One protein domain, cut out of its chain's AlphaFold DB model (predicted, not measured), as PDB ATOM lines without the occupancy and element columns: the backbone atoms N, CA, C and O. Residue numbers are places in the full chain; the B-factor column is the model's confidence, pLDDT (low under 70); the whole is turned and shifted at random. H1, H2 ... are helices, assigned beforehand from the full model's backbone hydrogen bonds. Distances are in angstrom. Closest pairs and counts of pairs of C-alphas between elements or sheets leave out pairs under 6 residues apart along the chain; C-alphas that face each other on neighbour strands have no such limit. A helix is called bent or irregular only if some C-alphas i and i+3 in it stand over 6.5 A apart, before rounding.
ATOM      1  N   LYS A  45     -11.531  -1.657 -44.753       96.50
ATOM      2  CA  LYS A  45     -10.437  -2.311 -45.484       96.50
ATOM      3  C   LYS A  45      -9.998  -3.616 -44.830       96.50
ATOM      4  O   LYS A  45      -9.663  -4.561 -45.543       96.50
ATOM      5  N   LYS A  46     -10.006  -3.689 -43.494       96.44
ATOM      6  CA  LYS A  46      -9.643  -4.914 -42.771       96.44
ATOM      7  C   LYS A  46     -10.713  -5.991 -42.954       96.44
ATOM      8  O   LYS A  46     -10.369  -7.136 -43.242       96.44
ATOM      9  N   CYS A  47     -11.990  -5.618 -42.925       95.69
ATOM     10  CA  CYS A  47     -13.108  -6.518 -43.218       95.69
ATOM     11  C   CYS A  47     -13.037  -7.053 -44.664       95.69
ATOM     12  O   CYS A  47     -13.223  -8.247 -44.918       95.69
ATOM     13  N   ALA A  48     -12.699  -6.182 -45.622       96.25
ATOM     14  CA  ALA A  48     -12.619  -6.497 -47.049       96.25
ATOM     15  C   ALA A  48     -11.621  -7.616 -47.388       96.25
ATOM     16  O   ALA A  48     -11.788  -8.301 -48.398       96.25
ATOM     17  N   MET A  49     -10.591  -7.824 -46.557       94.69
ATOM     18  CA  MET A  49      -9.577  -8.859 -46.783       94.69
ATOM     19  C   MET A  49     -10.200 -10.260 -46.881       94.69
ATOM     20  O   MET A  49      -9.794 -11.042 -47.742       94.69
ATOM     21  N   CYS A  50     -11.224 -10.540 -46.067       93.75
ATOM     22  CA  CYS A  50     -11.909 -11.837 -46.014       93.75
ATOM     23  C   CYS A  50     -13.321 -11.799 -46.628       93.75
ATOM     24  O   CYS A  50     -13.783 -12.788 -47.199       93.75
ATOM     25  N   HIS A  51     -14.002 -10.651 -46.563       95.00
ATOM     26  CA  HIS A  51     -15.431 -10.528 -46.873       95.00
ATOM     27  C   HIS A  51     -15.747 -10.014 -48.292       95.00
ATOM     28  O   HIS A  51     -16.866  -9.583 -48.568       95.00
ATOM     29  N   LYS A  52     -14.778 -10.074 -49.215       95.44
ATOM     30  CA  LYS A  52     -14.945  -9.693 -50.636       95.44
ATOM     31  C   LYS A  52     -15.289 -10.850 -51.582       95.44
ATOM     32  O   LYS A  52     -15.521 -10.625 -52.760       95.44
ATOM     33  N   SER A  53     -15.239 -12.094 -51.105       94.25
ATOM     34  CA  SER A  53     -15.456 -13.265 -51.965       94.25
ATOM     35  C   SER A  53     -16.938 -13.618 -52.091       94.25
ATOM     36  O   SER A  53     -17.675 -13.564 -51.106       94.25
ATOM     37  N   GLU A  54     -17.359 -14.068 -53.274       91.31
ATOM     38  CA  GLU A  54     -18.725 -14.564 -53.514       91.31
ATOM     39  C   GLU A  54     -19.077 -15.761 -52.619       91.31
ATOM     40  O   GLU A  54     -20.190 -15.854 -52.112       91.31
ATOM     41  N   LYS A  55     -18.095 -16.620 -52.304       89.75
ATOM     42  CA  LYS A  55     -18.270 -17.745 -51.362       89.75
ATOM     43  C   LYS A  55     -18.728 -17.300 -49.972       89.75
ATOM     44  O   LYS A  55     -19.373 -18.062 -49.268       89.75
ATOM     45  N   LYS A  56     -18.393 -16.070 -49.573       87.50
ATOM     46  CA  LYS A  56     -18.822 -15.460 -48.306       87.50
ATOM     47  C   LYS A  56     -19.913 -14.407 -48.504       87.50
ATOM     48  O   LYS A  56     -20.193 -13.654 -47.580       87.50
ATOM     49  N   GLY A  57     -20.539 -14.362 -49.681       90.00
ATOM     50  CA  GLY A  57     -21.649 -13.465 -50.005       90.00
ATOM     51  C   GLY A  57     -21.232 -12.064 -50.445       90.00
ATOM     52  O   GLY A  57     -22.072 -11.169 -50.423       90.00
ATOM     53  N   ASN A  58     -19.956 -11.851 -50.790       94.62
ATOM     54  CA  ASN A  58     -19.406 -10.571 -51.254       94.62
ATOM     55  C   ASN A  58     -19.899  -9.370 -50.423       94.62
ATOM     56  O   ASN A  58     -20.407  -8.368 -50.926       94.62
ATOM     57  N   GLN A  59     -19.798  -9.510 -49.105       95.81
ATOM     58  CA  GLN A  59     -20.399  -8.603 -48.131       95.81
ATOM     59  C   GLN A  59     -19.798  -7.202 -48.241       95.81
ATOM     60  O   GLN A  59     -20.522  -6.207 -48.209       95.81
ATOM     61  N   HIS A  60     -18.486  -7.127 -48.480       97.62
ATOM     62  CA  HIS A  60     -17.817  -5.870 -48.790       97.62
ATOM     63  C   HIS A  60     -18.353  -5.234 -50.079       97.62
ATOM     64  O   HIS A  60     -18.628  -4.039 -50.086       97.62
ATOM     65  N   GLY A  61     -18.525  -6.000 -51.164       96.62
ATOM     66  CA  GLY A  61     -19.065  -5.472 -52.420       96.62
ATOM     67  C   GLY A  61     -20.488  -4.938 -52.266       96.62
ATOM     68  O   GLY A  61     -20.789  -3.846 -52.745       96.62
ATOM     69  N   GLN A  62     -21.342  -5.650 -51.524       95.88
ATOM     70  CA  GLN A  62     -22.705  -5.198 -51.225       95.88
ATOM     71  C   GLN A  62     -22.721  -3.907 -50.394       95.88
ATOM     72  O   GLN A  62     -23.486  -2.990 -50.698       95.88
ATOM     73  N   TRP A  63     -21.853  -3.792 -49.384       97.69
ATOM     74  CA  TRP A  63     -21.677  -2.547 -48.634       97.69
ATOM     75  C   TRP A  63     -21.163  -1.404 -49.525       97.69
ATOM     76  O   TRP A  63     -21.732  -0.311 -49.493       97.69
ATOM     77  N   ALA A  64     -20.145  -1.654 -50.350       97.56
ATOM     78  CA  ALA A  64     -19.525  -0.650 -51.214       97.56
ATOM     79  C   ALA A  64     -20.488  -0.115 -52.290       97.56
ATOM     80  O   ALA A  64     -20.386   1.038 -52.696       97.56
ATOM     81  N   ALA A  65     -21.451  -0.928 -52.730       96.44
ATOM     82  CA  ALA A  65     -22.518  -0.505 -53.637       96.44
ATOM     83  C   ALA A  65     -23.669   0.237 -52.923       96.44
ATOM     84  O   ALA A  65     -24.557   0.792 -53.573       96.44
ATOM     85  N   SER A  66     -23.692   0.240 -51.587       96.06
ATOM     86  CA  SER A  66     -24.771   0.835 -50.802       96.06
ATOM     87  C   SER A  66     -24.568   2.330 -50.552       96.06
ATOM     88  O   SER A  66     -23.449   2.847 -50.552       96.06
ATOM     89  N   LYS A  67     -25.664   3.014 -50.206       97.00
ATOM     90  CA  LYS A  67     -25.643   4.421 -49.778       97.00
ATOM     91  C   LYS A  67     -24.828   4.653 -48.499       97.00
ATOM     92  O   LYS A  67     -24.360   5.766 -48.294       97.00
ATOM     93  N   HIS A  68     -24.635   3.634 -47.658       98.31
ATOM     94  CA  HIS A  68     -23.867   3.764 -46.416       98.31
ATOM     95  C   HIS A  68     -22.385   4.053 -46.671       98.31
ATOM     96  O   HIS A  68     -21.831   4.952 -46.041       98.31
ATOM     97  N   SER A  69     -21.780   3.400 -47.669       98.31
ATOM     98  CA  SER A  69     -20.397   3.690 -48.089       98.31
ATOM     99  C   SER A  69     -20.214   5.114 -48.636       98.31
ATOM    100  O   SER A  69     -19.106   5.632 -48.702       98.31
ATOM    101  N   LYS A  70     -21.319   5.761 -49.028       98.25
ATOM    102  CA  LYS A  70     -21.377   7.114 -49.592       98.25
ATOM    103  C   LYS A  70     -21.892   8.157 -48.608       98.25
ATOM    104  O   LYS A  70     -22.072   9.314 -48.984       98.25
ATOM    105  N   ALA A  71     -22.140   7.771 -47.357       98.38
ATOM    106  CA  ALA A  71     -22.798   8.635 -46.389       98.38
ATOM    107  C   ALA A  71     -22.001   9.924 -46.135       98.38
ATOM    108  O   ALA A  71     -22.580  11.005 -46.194       98.38
ATOM    109  N   TYR A  72     -20.683   9.838 -45.936       98.62
ATOM    110  CA  TYR A  72     -19.843  11.025 -45.756       98.62
ATOM    111  C   TYR A  72     -19.785  11.903 -47.018       98.62
ATOM    112  O   TYR A  72     -19.896  13.126 -46.936       98.62
ATOM    113  N   GLU A  73     -19.666  11.282 -48.194       98.31
ATOM    114  CA  GLU A  73     -19.612  11.972 -49.490       98.31
ATOM    115  C   GLU A  73     -20.879  12.808 -49.740       98.31
ATOM    116  O   GLU A  73     -20.799  13.961 -50.166       98.31
ATOM    117  N   VAL A  74     -22.058  12.269 -49.404       97.56
ATOM    118  CA  VAL A  74     -23.344  12.937 -49.664       97.56
ATOM    119  C   VAL A  74     -23.475  14.281 -48.943       97.56
ATOM    120  O   VAL A  74     -24.182  15.171 -49.425       97.56
ATOM    121  N   LEU A  75     -22.779  14.457 -47.817       98.12
ATOM    122  CA  LEU A  75     -22.802  15.689 -47.029       98.12
ATOM    123  C   LEU A  75     -22.142  16.875 -47.756       98.12
ATOM    124  O   LEU A  75     -22.443  18.024 -47.432       98.12
ATOM    125  N   ALA A  76     -21.299  16.627 -48.767       98.00
ATOM    126  CA  ALA A  76     -20.694  17.679 -49.592       98.00
ATOM    127  C   ALA A  76     -21.674  18.310 -50.597       98.00
ATOM    128  O   ALA A  76     -21.397  19.384 -51.151       98.00
ATOM    129  N   THR A  77     -22.791  17.631 -50.881       97.94
ATOM    130  CA  THR A  77     -23.713  18.000 -51.962       97.94
ATOM    131  C   THR A  77     -24.449  19.311 -51.676       97.94
ATOM    132  O   THR A  77     -24.657  19.699 -50.526       97.94
ATOM    133  N   ALA A  78     -24.898  19.996 -52.734       97.62
ATOM    134  CA  ALA A  78     -25.693  21.218 -52.597       97.62
ATOM    135  C   ALA A  78     -26.990  20.980 -51.801       97.62
ATOM    136  O   ALA A  78     -27.329  21.778 -50.931       97.62
ATOM    137  N   ALA A  79     -27.660  19.844 -52.034       95.81
ATOM    138  CA  ALA A  79     -28.864  19.458 -51.303       95.81
ATOM    139  C   ALA A  79     -28.589  19.238 -49.806       95.81
ATOM    140  O   ALA A  79     -29.347  19.715 -48.962       95.81
ATOM    141  N   ALA A  80     -27.485  18.567 -49.453       96.56
ATOM    142  CA  ALA A  80     -27.111  18.389 -48.051       96.56
ATOM    143  C   ALA A  80     -26.771  19.723 -47.374       96.56
ATOM    144  O   ALA A  80     -27.185  19.945 -46.239       96.56
ATOM    145  N   LYS A  81     -26.089  20.638 -48.072       97.00
ATOM    146  CA  LYS A  81     -25.813  21.997 -47.576       97.00
ATOM    147  C   LYS A  81     -27.091  22.803 -47.353       97.00
ATOM    148  O   LYS A  81     -27.193  23.511 -46.358       97.00
ATOM    149  N   GLU A  82     -28.081  22.689 -48.236       96.62
ATOM    150  CA  GLU A  82     -29.382  23.338 -48.043       96.62
ATOM    151  C   GLU A  82     -30.114  22.788 -46.810       96.62
ATOM    152  O   GLU A  82     -30.595  23.556 -45.974       96.62
ATOM    153  N   THR A  83     -30.149  21.463 -46.656       96.00
ATOM    154  CA  THR A  83     -30.690  20.806 -45.459       96.00
ATOM    155  C   THR A  83     -29.936  21.226 -44.195       96.00
ATOM    156  O   THR A  83     -30.564  21.531 -43.183       96.00
ATOM    157  N   GLY A  84     -28.604  21.305 -44.264       96.56
ATOM    158  CA  GLY A  84     -27.741  21.782 -43.185       96.56
ATOM    159  C   GLY A  84     -28.117  23.188 -42.734       96.56
ATOM    160  O   GLY A  84     -28.392  23.391 -41.555       96.56
ATOM    161  N   LYS A  85     -28.259  24.133 -43.672       96.19
ATOM    162  CA  LYS A  85     -28.689  25.508 -43.369       96.19
ATOM    163  C   LYS A  85     -30.030  25.544 -42.634       96.19
ATOM    164  O   LYS A  85     -30.152  26.238 -41.629       96.19
ATOM    165  N   LYS A  86     -31.016  24.755 -43.081       95.00
ATOM    166  CA  LYS A  86     -32.327  24.634 -42.408       95.00
ATOM    167  C   LYS A  86     -32.210  24.054 -40.994       95.00
ATOM    168  O   LYS A  86     -33.021  24.380 -40.137       95.00
ATOM    169  N   ALA A  87     -31.197  23.226 -40.748       94.00
ATOM    170  CA  ALA A  87     -30.883  22.640 -39.446       94.00
ATOM    171  C   ALA A  87     -29.882  23.475 -38.608       94.00
ATOM    172  O   ALA A  87     -29.420  23.009 -37.560       94.00
ATOM    173  N   GLY A  88     -29.527  24.690 -39.048       95.94
ATOM    174  CA  GLY A  88     -28.555  25.551 -38.366       95.94
ATOM    175  C   GLY A  88     -27.124  25.002 -38.405       95.94
ATOM    176  O   GLY A  88     -26.423  25.033 -37.394       95.94
ATOM    177  N   VAL A  89     -26.725  24.429 -39.542       96.75
ATOM    178  CA  VAL A  89     -25.395  23.867 -39.805       96.75
ATOM    179  C   VAL A  89     -24.828  24.463 -41.093       96.75
ATOM    180  O   VAL A  89     -25.396  24.270 -42.167       96.75
ATOM    181  N   ASP A  90     -23.677  25.129 -40.996       93.75
ATOM    182  CA  ASP A  90     -23.023  25.760 -42.151       93.75
ATOM    183  C   ASP A  90     -22.360  24.739 -43.086       93.75
ATOM    184  O   ASP A  90     -22.552  24.781 -44.304       93.75
ATOM    185  N   ASP A  91     -21.601  23.797 -42.516       97.25
ATOM    186  CA  ASP A  91     -20.910  22.731 -43.246       97.25
ATOM    187  C   ASP A  91     -21.271  21.354 -42.658       97.25
ATOM    188  O   ASP A  91     -20.724  20.954 -41.622       97.25
ATOM    189  N   PRO A  92     -22.187  20.601 -43.301       97.56
ATOM    190  CA  PRO A  92     -22.577  19.273 -42.841       97.56
ATOM    191  C   PRO A  92     -21.402  18.294 -42.726       97.56
ATOM    192  O   PRO A  92     -21.415  17.449 -41.836       97.56
ATOM    193  N   GLN A  93     -20.357  18.420 -43.556       97.12
ATOM    194  CA  GLN A  93     -19.180  17.539 -43.501       97.12
ATOM    195  C   GLN A  93     -18.247  17.813 -42.319       97.12
ATOM    196  O   GLN A  93     -17.313  17.040 -42.099       97.12
ATOM    197  N   LYS A  94     -18.487  18.885 -41.560       96.31
ATOM    198  CA  LYS A  94     -17.711  19.255 -40.366       96.31
ATOM    199  C   LYS A  94     -18.554  19.310 -39.097       96.31
ATOM    200  O   LYS A  94     -18.028  19.570 -38.021       96.31
ATOM    201  N   SER A  95     -19.862  19.093 -39.208       96.38
ATOM    202  CA  SER A  95     -20.776  19.206 -38.081       96.38
ATOM    203  C   SER A  95     -21.032  17.854 -37.442       96.38
ATOM    204  O   SER A  95     -21.538  16.937 -38.090       96.38
ATOM    205  N   GLU A  96     -20.790  17.757 -36.137       95.25
ATOM    206  CA  GLU A  96     -21.136  16.577 -35.343       95.25
ATOM    207  C   GLU A  96     -22.611  16.176 -35.502       95.25
ATOM    208  O   GLU A  96     -22.917  14.988 -35.613       95.25
ATOM    209  N   LYS A  97     -23.519  17.161 -35.630       94.94
ATOM    210  CA  LYS A  97     -24.957  16.928 -35.847       94.94
ATOM    211  C   LYS A  97     -25.234  16.032 -37.056       94.94
ATOM    212  O   LYS A  97     -26.188  15.260 -37.028       94.94
ATOM    213  N   CYS A  98     -24.414  16.135 -38.100       97.25
ATOM    214  CA  CYS A  98     -24.529  15.334 -39.317       97.25
ATOM    215  C   CYS A  98     -23.624  14.095 -39.258       97.25
ATOM    216  O   CYS A  98     -24.042  12.992 -39.613       97.25
ATOM    217  N   LEU A  99     -22.391  14.251 -38.773       97.69
ATOM    218  CA  LEU A  99     -21.380  13.195 -38.793       97.69
ATOM    219  C   LEU A  99     -21.704  12.034 -37.846       97.69
ATOM    220  O   LEU A  99     -21.344  10.903 -38.170       97.69
ATOM    221  N   LYS A 100     -22.475  12.254 -36.768       95.75
ATOM    222  CA  LYS A 100     -22.939  11.180 -35.864       95.75
ATOM    223  C   LYS A 100     -23.679  10.034 -36.571       95.75
ATOM    224  O   LYS A 100     -23.656   8.909 -36.082       95.75
ATOM    225  N   CYS A 101     -24.313  10.310 -37.716       97.19
ATOM    226  CA  CYS A 101     -25.039   9.317 -38.517       97.19
ATOM    227  C   CYS A 101     -24.365   8.987 -39.854       97.19
ATOM    228  O   CYS A 101     -24.729   8.005 -40.495       97.19
ATOM    229  N   HIS A 102     -23.409   9.807 -40.297       98.12
ATOM    230  CA  HIS A 102     -22.770   9.683 -41.610       98.12
ATOM    231  C   HIS A 102     -21.339   9.140 -41.550       98.12
ATOM    232  O   HIS A 102     -20.770   8.838 -42.598       98.12
ATOM    233  N   VAL A 103     -20.774   8.990 -40.350       98.19
ATOM    234  CA  VAL A 103     -19.443   8.428 -40.110       98.19
ATOM    235  C   VAL A 103     -19.523   7.417 -38.972       98.19
ATOM    236  O   VAL A 103     -20.084   7.694 -37.910       98.19
ATOM    237  N   THR A 104     -18.946   6.234 -39.180       98.12
ATOM    238  CA  THR A 104     -18.850   5.206 -38.137       98.12
ATOM    239  C   THR A 104     -18.176   5.738 -36.880       98.12
ATOM    240  O   THR A 104     -17.054   6.227 -36.927       98.12
ATOM    241  N   GLY A 105     -18.858   5.618 -35.740       95.56
ATOM    242  CA  GLY A 105     -18.271   5.921 -34.436       95.56
ATOM    243  C   GLY A 105     -17.854   7.382 -34.241       95.56
ATOM    244  O   GLY A 105     -17.014   7.633 -33.386       95.56
ATOM    245  N   TYR A 106     -18.410   8.349 -34.986       95.88
ATOM    246  CA  TYR A 106     -17.927   9.739 -34.949       95.88
ATOM    247  C   TYR A 106     -17.855  10.344 -33.539       95.88
ATOM    248  O   TYR A 106     -16.872  11.002 -33.218       95.88
ATOM    249  N   ALA A 107     -18.855  10.085 -32.686       91.50
ATOM    250  CA  ALA A 107     -18.852  10.557 -31.300       91.50
ATOM    251  C   ALA A 107     -17.626  10.040 -30.520       91.50
ATOM    252  O   ALA A 107     -16.922  10.821 -29.891       91.50
ATOM    253  N   LEU A 108     -17.313   8.745 -30.650       92.44
ATOM    254  CA  LEU A 108     -16.125   8.141 -30.041       92.44
ATOM    255  C   LEU A 108     -14.834   8.648 -30.686       92.44
ATOM    256  O   LEU A 108     -13.826   8.769 -30.009       92.44
ATOM    257  N   LEU A 109     -14.840   8.978 -31.978       91.12
ATOM    258  CA  LEU A 109     -13.662   9.540 -32.641       91.12
ATOM    259  C   LEU A 109     -13.258  10.898 -32.043       91.12
ATOM    260  O   LEU A 109     -12.076  11.240 -32.072       91.12
ATOM    261  N   GLN A 110     -14.216  11.659 -31.497       91.06
ATOM    262  CA  GLN A 110     -13.937  12.937 -30.835       91.06
ATOM    263  C   GLN A 110     -13.316  12.761 -29.443       91.06
ATOM    264  O   GLN A 110     -12.494  13.584 -29.047       91.06
ATOM    265  N   THR A 111     -13.691  11.711 -28.706       93.44
ATOM    266  CA  THR A 111     -13.277  11.511 -27.305       93.44
ATOM    267  C   THR A 111     -12.177  10.465 -27.122       93.44
ATOM    268  O   THR A 111     -11.421  10.548 -26.160       93.44
ATOM    269  N   ASN A 112     -12.073   9.502 -28.040       94.69
ATOM    270  CA  ASN A 112     -11.269   8.281 -27.935       94.69
ATOM    271  C   ASN A 112     -10.651   7.907 -29.291       94.69
ATOM    272  O   ASN A 112     -10.844   6.814 -29.838       94.69
ATOM    273  N   LYS A 113      -9.925   8.853 -29.890       93.75
ATOM    274  CA  LYS A 113      -9.330   8.698 -31.225       93.75
ATOM    275  C   LYS A 113      -8.400   7.483 -31.326       93.75
ATOM    276  O   LYS A 113      -8.304   6.871 -32.386       93.75
ATOM    277  N   GLU A 114      -7.741   7.108 -30.235       94.50
ATOM    278  CA  GLU A 114      -6.861   5.943 -30.103       94.50
ATOM    279  C   GLU A 114      -7.558   4.593 -30.333       94.50
ATOM    280  O   GLU A 114      -6.887   3.593 -30.621       94.50
ATOM    281  N   LEU A 115      -8.893   4.555 -30.247       95.19
ATOM    282  CA  LEU A 115      -9.682   3.374 -30.589       95.19
ATOM    283  C   LEU A 115      -9.765   3.146 -32.098       95.19
ATOM    284  O   LEU A 115     -10.109   2.047 -32.520       95.19
ATOM    285  N   PHE A 116      -9.438   4.137 -32.923       96.44
ATOM    286  CA  PHE A 116      -9.545   4.048 -34.374       96.44
ATOM    287  C   PHE A 116      -8.179   3.727 -34.979       96.44
ATOM    288  O   PHE A 116      -7.231   4.508 -34.907       96.44
ATOM    289  N   GLY A 117      -8.071   2.540 -35.570       93.88
ATOM    290  CA  GLY A 117      -6.855   2.056 -36.207       93.88
ATOM    291  C   GLY A 117      -6.505   2.827 -37.479       93.88
ATOM    292  O   GLY A 117      -7.355   3.426 -38.127       93.88
ATOM    293  N   GLU A 118      -5.246   2.733 -37.899       93.94
ATOM    294  CA  GLU A 118      -4.683   3.488 -39.035       93.94
ATOM    295  C   GLU A 118      -5.406   3.273 -40.377       93.94
ATOM    296  O   GLU A 118      -5.317   4.092 -41.288       93.94
ATOM    297  N   SER A 119      -6.099   2.141 -40.531       94.06
ATOM    298  CA  SER A 119      -6.863   1.820 -41.742       94.06
ATOM    299  C   SER A 119      -8.272   2.421 -41.754       94.06
ATOM    300  O   SER A 119      -8.920   2.371 -42.801       94.06
ATOM    301  N   PHE A 120      -8.739   2.970 -40.631       97.50
ATOM    302  CA  PHE A 120     -10.031   3.632 -40.519       97.50
ATOM    303  C   PHE A 120      -9.997   5.009 -41.187       97.50
ATOM    304  O   PHE A 120      -9.073   5.796 -40.981       97.50
ATOM    305  N   LYS A 121     -11.031   5.312 -41.976       97.56
ATOM    306  CA  LYS A 121     -11.190   6.595 -42.662       97.56
ATOM    307  C   LYS A 121     -12.606   7.114 -42.493       97.56
ATOM    308  O   LYS A 121     -13.560   6.375 -42.724       97.56
ATOM    309  N   ILE A 122     -12.755   8.385 -42.131       97.12
ATOM    310  CA  ILE A 122     -14.086   9.000 -42.021       97.12
ATOM    311  C   ILE A 122     -14.776   9.071 -43.388       97.12
ATOM    312  O   ILE A 122     -16.000   8.991 -43.475       97.12
ATOM    313  N   GLU A 123     -13.987   9.144 -44.463       97.81
ATOM    314  CA  GLU A 123     -14.454   9.238 -45.842       97.81
ATOM    315  C   GLU A 123     -15.154   7.962 -46.324       97.81
ATOM    316  O   GLU A 123     -15.972   8.033 -47.239       97.81
ATOM    317  N   ASP A 124     -14.899   6.820 -45.673       98.31
ATOM    318  CA  ASP A 124     -15.592   5.556 -45.950       98.31
ATOM    319  C   ASP A 124     -17.034   5.548 -45.379       98.31
ATOM    320  O   ASP A 124     -17.772   4.574 -45.532       98.31
ATOM    321  N   GLY A 125     -17.463   6.637 -44.726       98.44
ATOM    322  CA  GLY A 125     -18.841   6.858 -44.299       98.44
ATOM    323  C   GLY A 125     -19.309   5.899 -43.204       98.44
ATOM    324  O   GLY A 125     -18.640   5.704 -42.185       98.44
ATOM    325  N   VAL A 126     -20.492   5.312 -43.403       98.62
ATOM    326  CA  VAL A 126     -21.054   4.291 -42.511       98.62
ATOM    327  C   VAL A 126     -20.491   2.932 -42.930       98.62
ATOM    328  O   VAL A 126     -20.947   2.316 -43.893       98.62
ATOM    329  N   GLN A 127     -19.474   2.477 -42.209       98.38
ATOM    330  CA  GLN A 127     -18.721   1.241 -42.429       98.38
ATOM    331  C   GLN A 127     -19.344   0.033 -41.709       98.38
ATOM    332  O   GLN A 127     -20.334   0.151 -40.984       98.38
ATOM    333  N   CYS A 128     -18.726  -1.143 -41.877       98.06
ATOM    334  CA  CYS A 128     -19.141  -2.415 -41.272       98.06
ATOM    335  C   CYS A 128     -19.407  -2.299 -39.762       98.06
ATOM    336  O   CYS A 128     -20.404  -2.810 -39.252       98.06
ATOM    337  N   GLU A 129     -18.528  -1.588 -39.061       97.94
ATOM    338  CA  GLU A 129     -18.492  -1.511 -37.600       97.94
ATOM    339  C   GLU A 129     -19.630  -0.648 -37.018       97.94
ATOM    340  O   GLU A 129     -19.951  -0.780 -35.840       97.94
ATOM    341  N   SER A 130     -20.335   0.146 -37.840       97.81
ATOM    342  CA  SER A 130     -21.579   0.820 -37.422       97.81
ATOM    343  C   SER A 130     -22.724  -0.156 -37.141       97.81
ATOM    344  O   SER A 130     -23.621   0.156 -36.357       97.81
ATOM    345  N   CYS A 131     -22.719  -1.320 -37.798       97.44
ATOM    346  CA  CYS A 131     -23.746  -2.351 -37.636       97.44
ATOM    347  C   CYS A 131     -23.229  -3.563 -36.858       97.44
ATOM    348  O   CYS A 131     -23.980  -4.152 -36.086       97.44
ATOM    349  N   HIS A 132     -21.961  -3.923 -37.060       97.19
ATOM    350  CA  HIS A 132     -21.352  -5.132 -36.505       97.19
ATOM    351  C   HIS A 132     -20.479  -4.890 -35.271       97.19
ATOM    352  O   HIS A 132     -19.914  -5.846 -34.751       97.19
ATOM    353  N   GLY A 133     -20.384  -3.653 -34.776       96.44
ATOM    354  CA  GLY A 133     -19.497  -3.305 -33.664       96.44
ATOM    355  C   GLY A 133     -18.026  -3.249 -34.083       96.44
ATOM    356  O   GLY A 133     -17.667  -3.626 -35.202       96.44
ATOM    357  N   ALA A 134     -17.173  -2.755 -33.187       96.88
ATOM    358  CA  ALA A 134     -15.754  -2.530 -33.449       96.88
ATOM    359  C   ALA A 134     -14.977  -3.853 -33.603       96.88
ATOM    360  O   ALA A 134     -14.987  -4.709 -32.719       96.88
ATOM    361  N   GLY A 135     -14.319  -4.030 -34.752       96.56
ATOM    362  CA  GLY A 135     -13.747  -5.297 -35.218       96.56
ATOM    363  C   GLY A 135     -12.347  -5.628 -34.717       96.56
ATOM    364  O   GLY A 135     -11.770  -6.614 -35.170       96.56
ATOM    365  N   GLY A 136     -11.773  -4.830 -33.818       96.06
ATOM    366  CA  GLY A 136     -10.392  -4.983 -33.350       96.06
ATOM    367  C   GLY A 136     -10.096  -6.351 -32.744       96.06
ATOM    368  O   GLY A 136      -9.027  -6.916 -32.991       96.06
ATOM    369  N   ASP A 137     -11.062  -6.906 -32.012       96.00
ATOM    370  CA  ASP A 137     -10.907  -8.195 -31.346       96.00
ATOM    371  C   ASP A 137     -11.595  -9.327 -32.097       96.00
ATOM    372  O   ASP A 137     -10.910 -10.273 -32.500       96.00
ATOM    373  N   TYR A 138     -12.898  -9.219 -32.389       96.50
ATOM    374  CA  TYR A 138     -13.597 -10.273 -33.134       96.50
ATOM    375  C   TYR A 138     -13.119 -10.430 -34.586       96.50
ATOM    376  O   TYR A 138     -13.360 -11.466 -35.199       96.50
ATOM    377  N   GLY A 139     -12.413  -9.440 -35.145       94.81
ATOM    378  CA  GLY A 139     -11.841  -9.486 -36.493       94.81
ATOM    379  C   GLY A 139     -10.758 -10.555 -36.685       94.81
ATOM    380  O   GLY A 139     -10.420 -10.905 -37.820       94.81
ATOM    381  N   LYS A 140     -10.195 -11.085 -35.591       95.12
ATOM    382  CA  LYS A 140      -9.180 -12.145 -35.614       95.12
ATOM    383  C   LYS A 140      -9.823 -13.449 -36.086       95.12
ATOM    384  O   LYS A 140     -10.839 -13.871 -35.544       95.12
ATOM    385  N   LYS A 141      -9.218 -14.119 -37.073       92.94
ATOM    386  CA  LYS A 141      -9.799 -15.303 -37.738       92.94
ATOM    387  C   LYS A 141     -10.274 -16.385 -36.755       92.94
ATOM    388  O   LYS A 141     -11.386 -16.878 -36.888       92.94
ATOM    389  N   ASN A 142      -9.453 -16.715 -35.760       94.44
ATOM    390  CA  ASN A 142      -9.758 -17.732 -34.749       94.44
ATOM    391  C   ASN A 142     -10.923 -17.355 -33.814       94.44
ATOM    392  O   ASN A 142     -11.493 -18.242 -33.189       94.44
ATOM    393  N   ILE A 143     -11.263 -16.067 -33.711       96.25
ATOM    394  CA  ILE A 143     -12.422 -15.576 -32.954       96.25
ATOM    395  C   ILE A 143     -13.639 -15.479 -33.881       96.25
ATOM    396  O   ILE A 143     -14.701 -15.996 -33.546       96.25
ATOM    397  N   MET A 144     -13.471 -14.896 -35.072       93.25
ATOM    398  CA  MET A 144     -14.536 -14.667 -36.058       93.25
ATOM    399  C   MET A 144     -15.268 -15.945 -36.488       93.25
ATOM    400  O   MET A 144     -16.464 -15.924 -36.781       93.25
ATOM    401  N   GLU A 145     -14.554 -17.069 -36.562       91.44
ATOM    402  CA  GLU A 145     -15.128 -18.359 -36.961       91.44
ATOM    403  C   GLU A 145     -16.123 -18.914 -35.925       91.44
ATOM    404  O   GLU A 145     -16.976 -19.735 -36.273       91.44
ATOM    405  N   ASN A 146     -16.076 -18.428 -34.680       94.81
ATOM    406  CA  ASN A 146     -17.036 -18.752 -33.636       94.81
ATOM    407  C   ASN A 146     -17.916 -17.530 -33.326       94.81
ATOM    408  O   ASN A 146     -17.467 -16.510 -32.806       94.81
ATOM    409  N   LYS A 147     -19.216 -17.655 -33.611       93.44
ATOM    410  CA  LYS A 147     -20.193 -16.579 -33.409       93.44
ATOM    411  C   LYS A 147     -20.277 -16.111 -31.953       93.44
ATOM    412  O   LYS A 147     -20.381 -14.913 -31.719       93.44
ATOM    413  N   GLU A 148     -20.276 -17.032 -30.994       95.88
ATOM    414  CA  GLU A 148     -20.396 -16.691 -29.573       95.88
ATOM    415  C   GLU A 148     -19.154 -15.946 -29.091       95.88
ATOM    416  O   GLU A 148     -19.275 -14.907 -28.444       95.88
ATOM    417  N   GLU A 149     -17.969 -16.415 -29.482       97.00
ATOM    418  CA  GLU A 149     -16.714 -15.726 -29.175       97.00
ATOM    419  C   GLU A 149     -16.641 -14.361 -29.853       97.00
ATOM    420  O   GLU A 149     -16.238 -13.384 -29.229       97.00
ATOM    421  N   SER A 150     -17.116 -14.245 -31.091       96.69
ATOM    422  CA  SER A 150     -17.194 -12.955 -31.776       96.69
ATOM    423  C   SER A 150     -18.058 -11.954 -31.007       96.69
ATOM    424  O   SER A 150     -17.646 -10.812 -30.822       96.69
ATOM    425  N   ILE A 151     -19.227 -12.378 -30.511       96.19
ATOM    426  CA  ILE A 151     -20.123 -11.517 -29.718       96.19
ATOM    427  C   ILE A 151     -19.456 -11.098 -28.403       96.19
ATOM    428  O   ILE A 151     -19.495  -9.921 -28.053       96.19
ATOM    429  N   LYS A 152     -18.791 -12.027 -27.704       96.19
ATOM    430  CA  LYS A 152     -18.035 -11.716 -26.475       96.19
ATOM    431  C   LYS A 152     -16.893 -10.719 -26.708       96.19
ATOM    432  O   LYS A 152     -16.499 -10.031 -25.778       96.19
ATOM    433  N   ASN A 153     -16.375 -10.646 -27.936       96.62
ATOM    434  CA  ASN A 153     -15.260  -9.787 -28.342       96.62
ATOM    435  C   ASN A 153     -15.717  -8.574 -29.179       96.62
ATOM    436  O   ASN A 153     -14.977  -8.104 -30.047       96.62
ATOM    437  N   GLY A 154     -16.942  -8.088 -28.956       95.12
ATOM    438  CA  GLY A 154     -17.410  -6.806 -29.485       95.12
ATOM    439  C   GLY A 154     -18.286  -6.877 -30.733       95.12
ATOM    440  O   GLY A 154     -18.745  -5.830 -31.200       95.12
ATOM    441  N   MET A 155     -18.556  -8.069 -31.278       96.69
ATOM    442  CA  MET A 155     -19.453  -8.197 -32.428       96.69
ATOM    443  C   MET A 155     -20.904  -7.933 -32.024       96.69
ATOM    444  O   MET A 155     -21.442  -8.540 -31.099       96.69
ATOM    445  N   ILE A 156     -21.576  -7.098 -32.808       95.62
ATOM    446  CA  ILE A 156     -23.013  -6.848 -32.713       95.62
ATOM    447  C   ILE A 156     -23.722  -7.616 -33.833       95.62
ATOM    448  O   ILE A 156     -23.307  -7.593 -34.995       95.62
ATOM    449  N   LEU A 157     -24.817  -8.298 -33.490       92.81
ATOM    450  CA  LEU A 157     -25.772  -8.787 -34.481       92.81
ATOM    451  C   LEU A 157     -26.788  -7.671 -34.747       92.81
ATOM    452  O   LEU A 157     -27.575  -7.368 -33.850       92.81
ATOM    453  N   PRO A 158     -26.771  -7.041 -35.935       92.62
ATOM    454  CA  PRO A 158     -27.621  -5.895 -36.191       92.62
ATOM    455  C   PRO A 158     -29.095  -6.294 -36.226       92.62
ATOM    456  O   PRO A 158     -29.485  -7.302 -36.819       92.62
ATOM    457  N   ASP A 159     -29.916  -5.440 -35.635       90.81
ATOM    458  CA  ASP A 159     -31.371  -5.516 -35.633       90.81
ATOM    459  C   ASP A 159     -31.983  -4.135 -35.944       90.81
ATOM    460  O   ASP A 159     -31.281  -3.167 -36.254       90.81
ATOM    461  N   GLY A 160     -33.307  -4.010 -35.831       90.25
ATOM    462  CA  GLY A 160     -33.977  -2.732 -36.075       90.25
ATOM    463  C   GLY A 160     -33.543  -1.613 -35.123       90.25
ATOM    464  O   GLY A 160     -33.574  -0.445 -35.514       90.25
ATOM    465  N   THR A 161     -33.113  -1.934 -33.898       92.88
ATOM    466  CA  THR A 161     -32.603  -0.924 -32.954       92.88
ATOM    467  C   THR A 161     -31.273  -0.354 -33.433       92.88
ATOM    468  O   THR A 161     -31.067   0.856 -33.371       92.88
ATOM    469  N   THR A 162     -30.423  -1.198 -34.022       95.25
ATOM    470  CA  THR A 162     -29.142  -0.791 -34.613       95.25
ATOM    471  C   THR A 162     -29.349   0.244 -35.717       95.25
ATOM    472  O   THR A 162     -28.700   1.288 -35.716       95.25
ATOM    473  N   CYS A 163     -30.305   0.007 -36.619       94.81
ATOM    474  CA  CYS A 163     -30.622   0.931 -37.712       94.81
ATOM    475  C   CYS A 163     -31.221   2.256 -37.211       94.81
ATOM    476  O   CYS A 163     -30.880   3.331 -37.710       94.81
ATOM    477  N   ARG A 164     -32.092   2.192 -36.198       94.31
ATOM    478  CA  ARG A 164     -32.785   3.361 -35.630       94.31
ATOM    479  C   ARG A 164     -31.891   4.279 -34.797       94.31
ATOM    480  O   ARG A 164     -32.336   5.366 -34.446       94.31
ATOM    481  N   LYS A 165     -30.625   3.922 -34.555       94.75
ATOM    482  CA  LYS A 165     -29.623   4.872 -34.034       94.75
ATOM    483  C   LYS A 165     -29.427   6.076 -34.963       94.75
ATOM    484  O   LYS A 165     -29.103   7.154 -34.486       94.75
ATOM    485  N   CYS A 166     -29.637   5.893 -36.270       96.12
ATOM    486  CA  CYS A 166     -29.513   6.957 -37.274       96.12
ATOM    487  C   CYS A 166     -30.819   7.213 -38.036       96.12
ATOM    488  O   CYS A 166     -31.135   8.347 -38.380       96.12
ATOM    489  N   HIS A 167     -31.598   6.164 -38.303       94.56
ATOM    490  CA  HIS A 167     -32.885   6.283 -38.982       94.56
ATOM    491  C   HIS A 167     -33.999   6.659 -37.996       94.56
ATOM    492  O   HIS A 167     -34.837   5.823 -37.650       94.56
ATOM    493  N   ASN A 168     -33.979   7.906 -37.522       93.75
ATOM    494  CA  ASN A 168     -34.908   8.444 -36.527       93.75
ATOM    495  C   ASN A 168     -35.203   9.941 -36.754       93.75
ATOM    496  O   ASN A 168     -34.650  10.569 -37.658       93.75
ATOM    497  N   GLU A 169     -36.074  10.499 -35.912       93.75
ATOM    498  CA  GLU A 169     -36.588  11.875 -35.998       93.75
ATOM    499  C   GLU A 169     -35.524  12.969 -35.814       93.75
ATOM    500  O   GLU A 169     -35.764  14.112 -36.196       93.75
TER     501      GLU A 169
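This is residues 45 to 169 of the 221 residues of the protein "Cytochrome_C554 domain-containing protein" of Planctomycetes bacterium RBG_16_59_8 (UniProt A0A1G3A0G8). Ten short helices are strung along a winding chain in an elongated, loop-rich body: the chain passes along its length through H1, H2 and H3 to H4 at one end, folds back through H5 and H6 and one long link, residues 112 to 128, to H7 near the middle, and goes on to H8 and H9 at the other end. From there it turns back once more through H10 to Glu 169. The printed part has 125 residues with ten named helices, H1 to H10 in order, and no named strand; the class is all helix, though under half of the residues, 62, are in named elements. The whole is compact, with a radius of gyration of the C-alphas of 15.6 A, and spans 48 by 32 by 30 A, only just elongated.

H1, residues 45 to 51, begins at C-alpha 45 (-10.437, -2.311, -45.484) and is 9.7 A long. H2 is residues 59 to 64, and H3 residues 67 to 74. H4, residues 78 to 86, is the longest helix, 12.6 A, ending at C-alpha 86 (-32.327, 24.634, -42.408). H5 is residues 96 to 102, 9.5 A, H6 residues 106 to 111, H7 residues 129 to 132, H8 residues 141 to 144 and H9 residues 147 to 152. H10, residues 160 to 164, ends at C-alpha 164 (-32.785, 3.361, -35.630). H3 is irregular: C-alphas 69 and 72 are 7.7 A apart.

H1 and H2 touch and form a helical hairpin, at a steep tilt of 43 degrees, opposite ways; their closest C-alphas, of His 51 and Gln 59, are 5.5 A apart. H3 touches H5 at a shallow tilt of 34 degrees, only just short of steep, opposite ways, with the C-alphas of Ala 71 and His 102 closest at 4.9 A. H5 touches H6 at a steep tilt of 51 degrees, closest at Lys 100 and Tyr 106, whose C-alphas are 5.3 A apart. H4 touches no helix; it is close to but not clearly touching H3, about perpendicular at 75 degrees. H7 is near H10, the C-alphas of Cys 131 and Thr 162 being closest at 6.4 A. H8 and H9 only just touch, with 3 pairs of C-alphas within 8 A, and only at the corner. In H2, H4, H9 and H10 every O i to N i+4 pair is within hydrogen-bond range; the counts are 1 of 3 in H1, with 3 of 4 O i to N i+3 pairs, 2 of 4 in H3, 2 of 3 in H5 and 1 of 2 in H6, while H7 and H8 are too short for such a pair.

The two C-alphas farthest apart, of Lys 86 and Asn 142, are 48.6 A apart. The printed part has no cut. The link from H6 to H7, residues 112 to 128, is long. The mean pLDDT of the printed part is 95.6, and no printed residue is under 70.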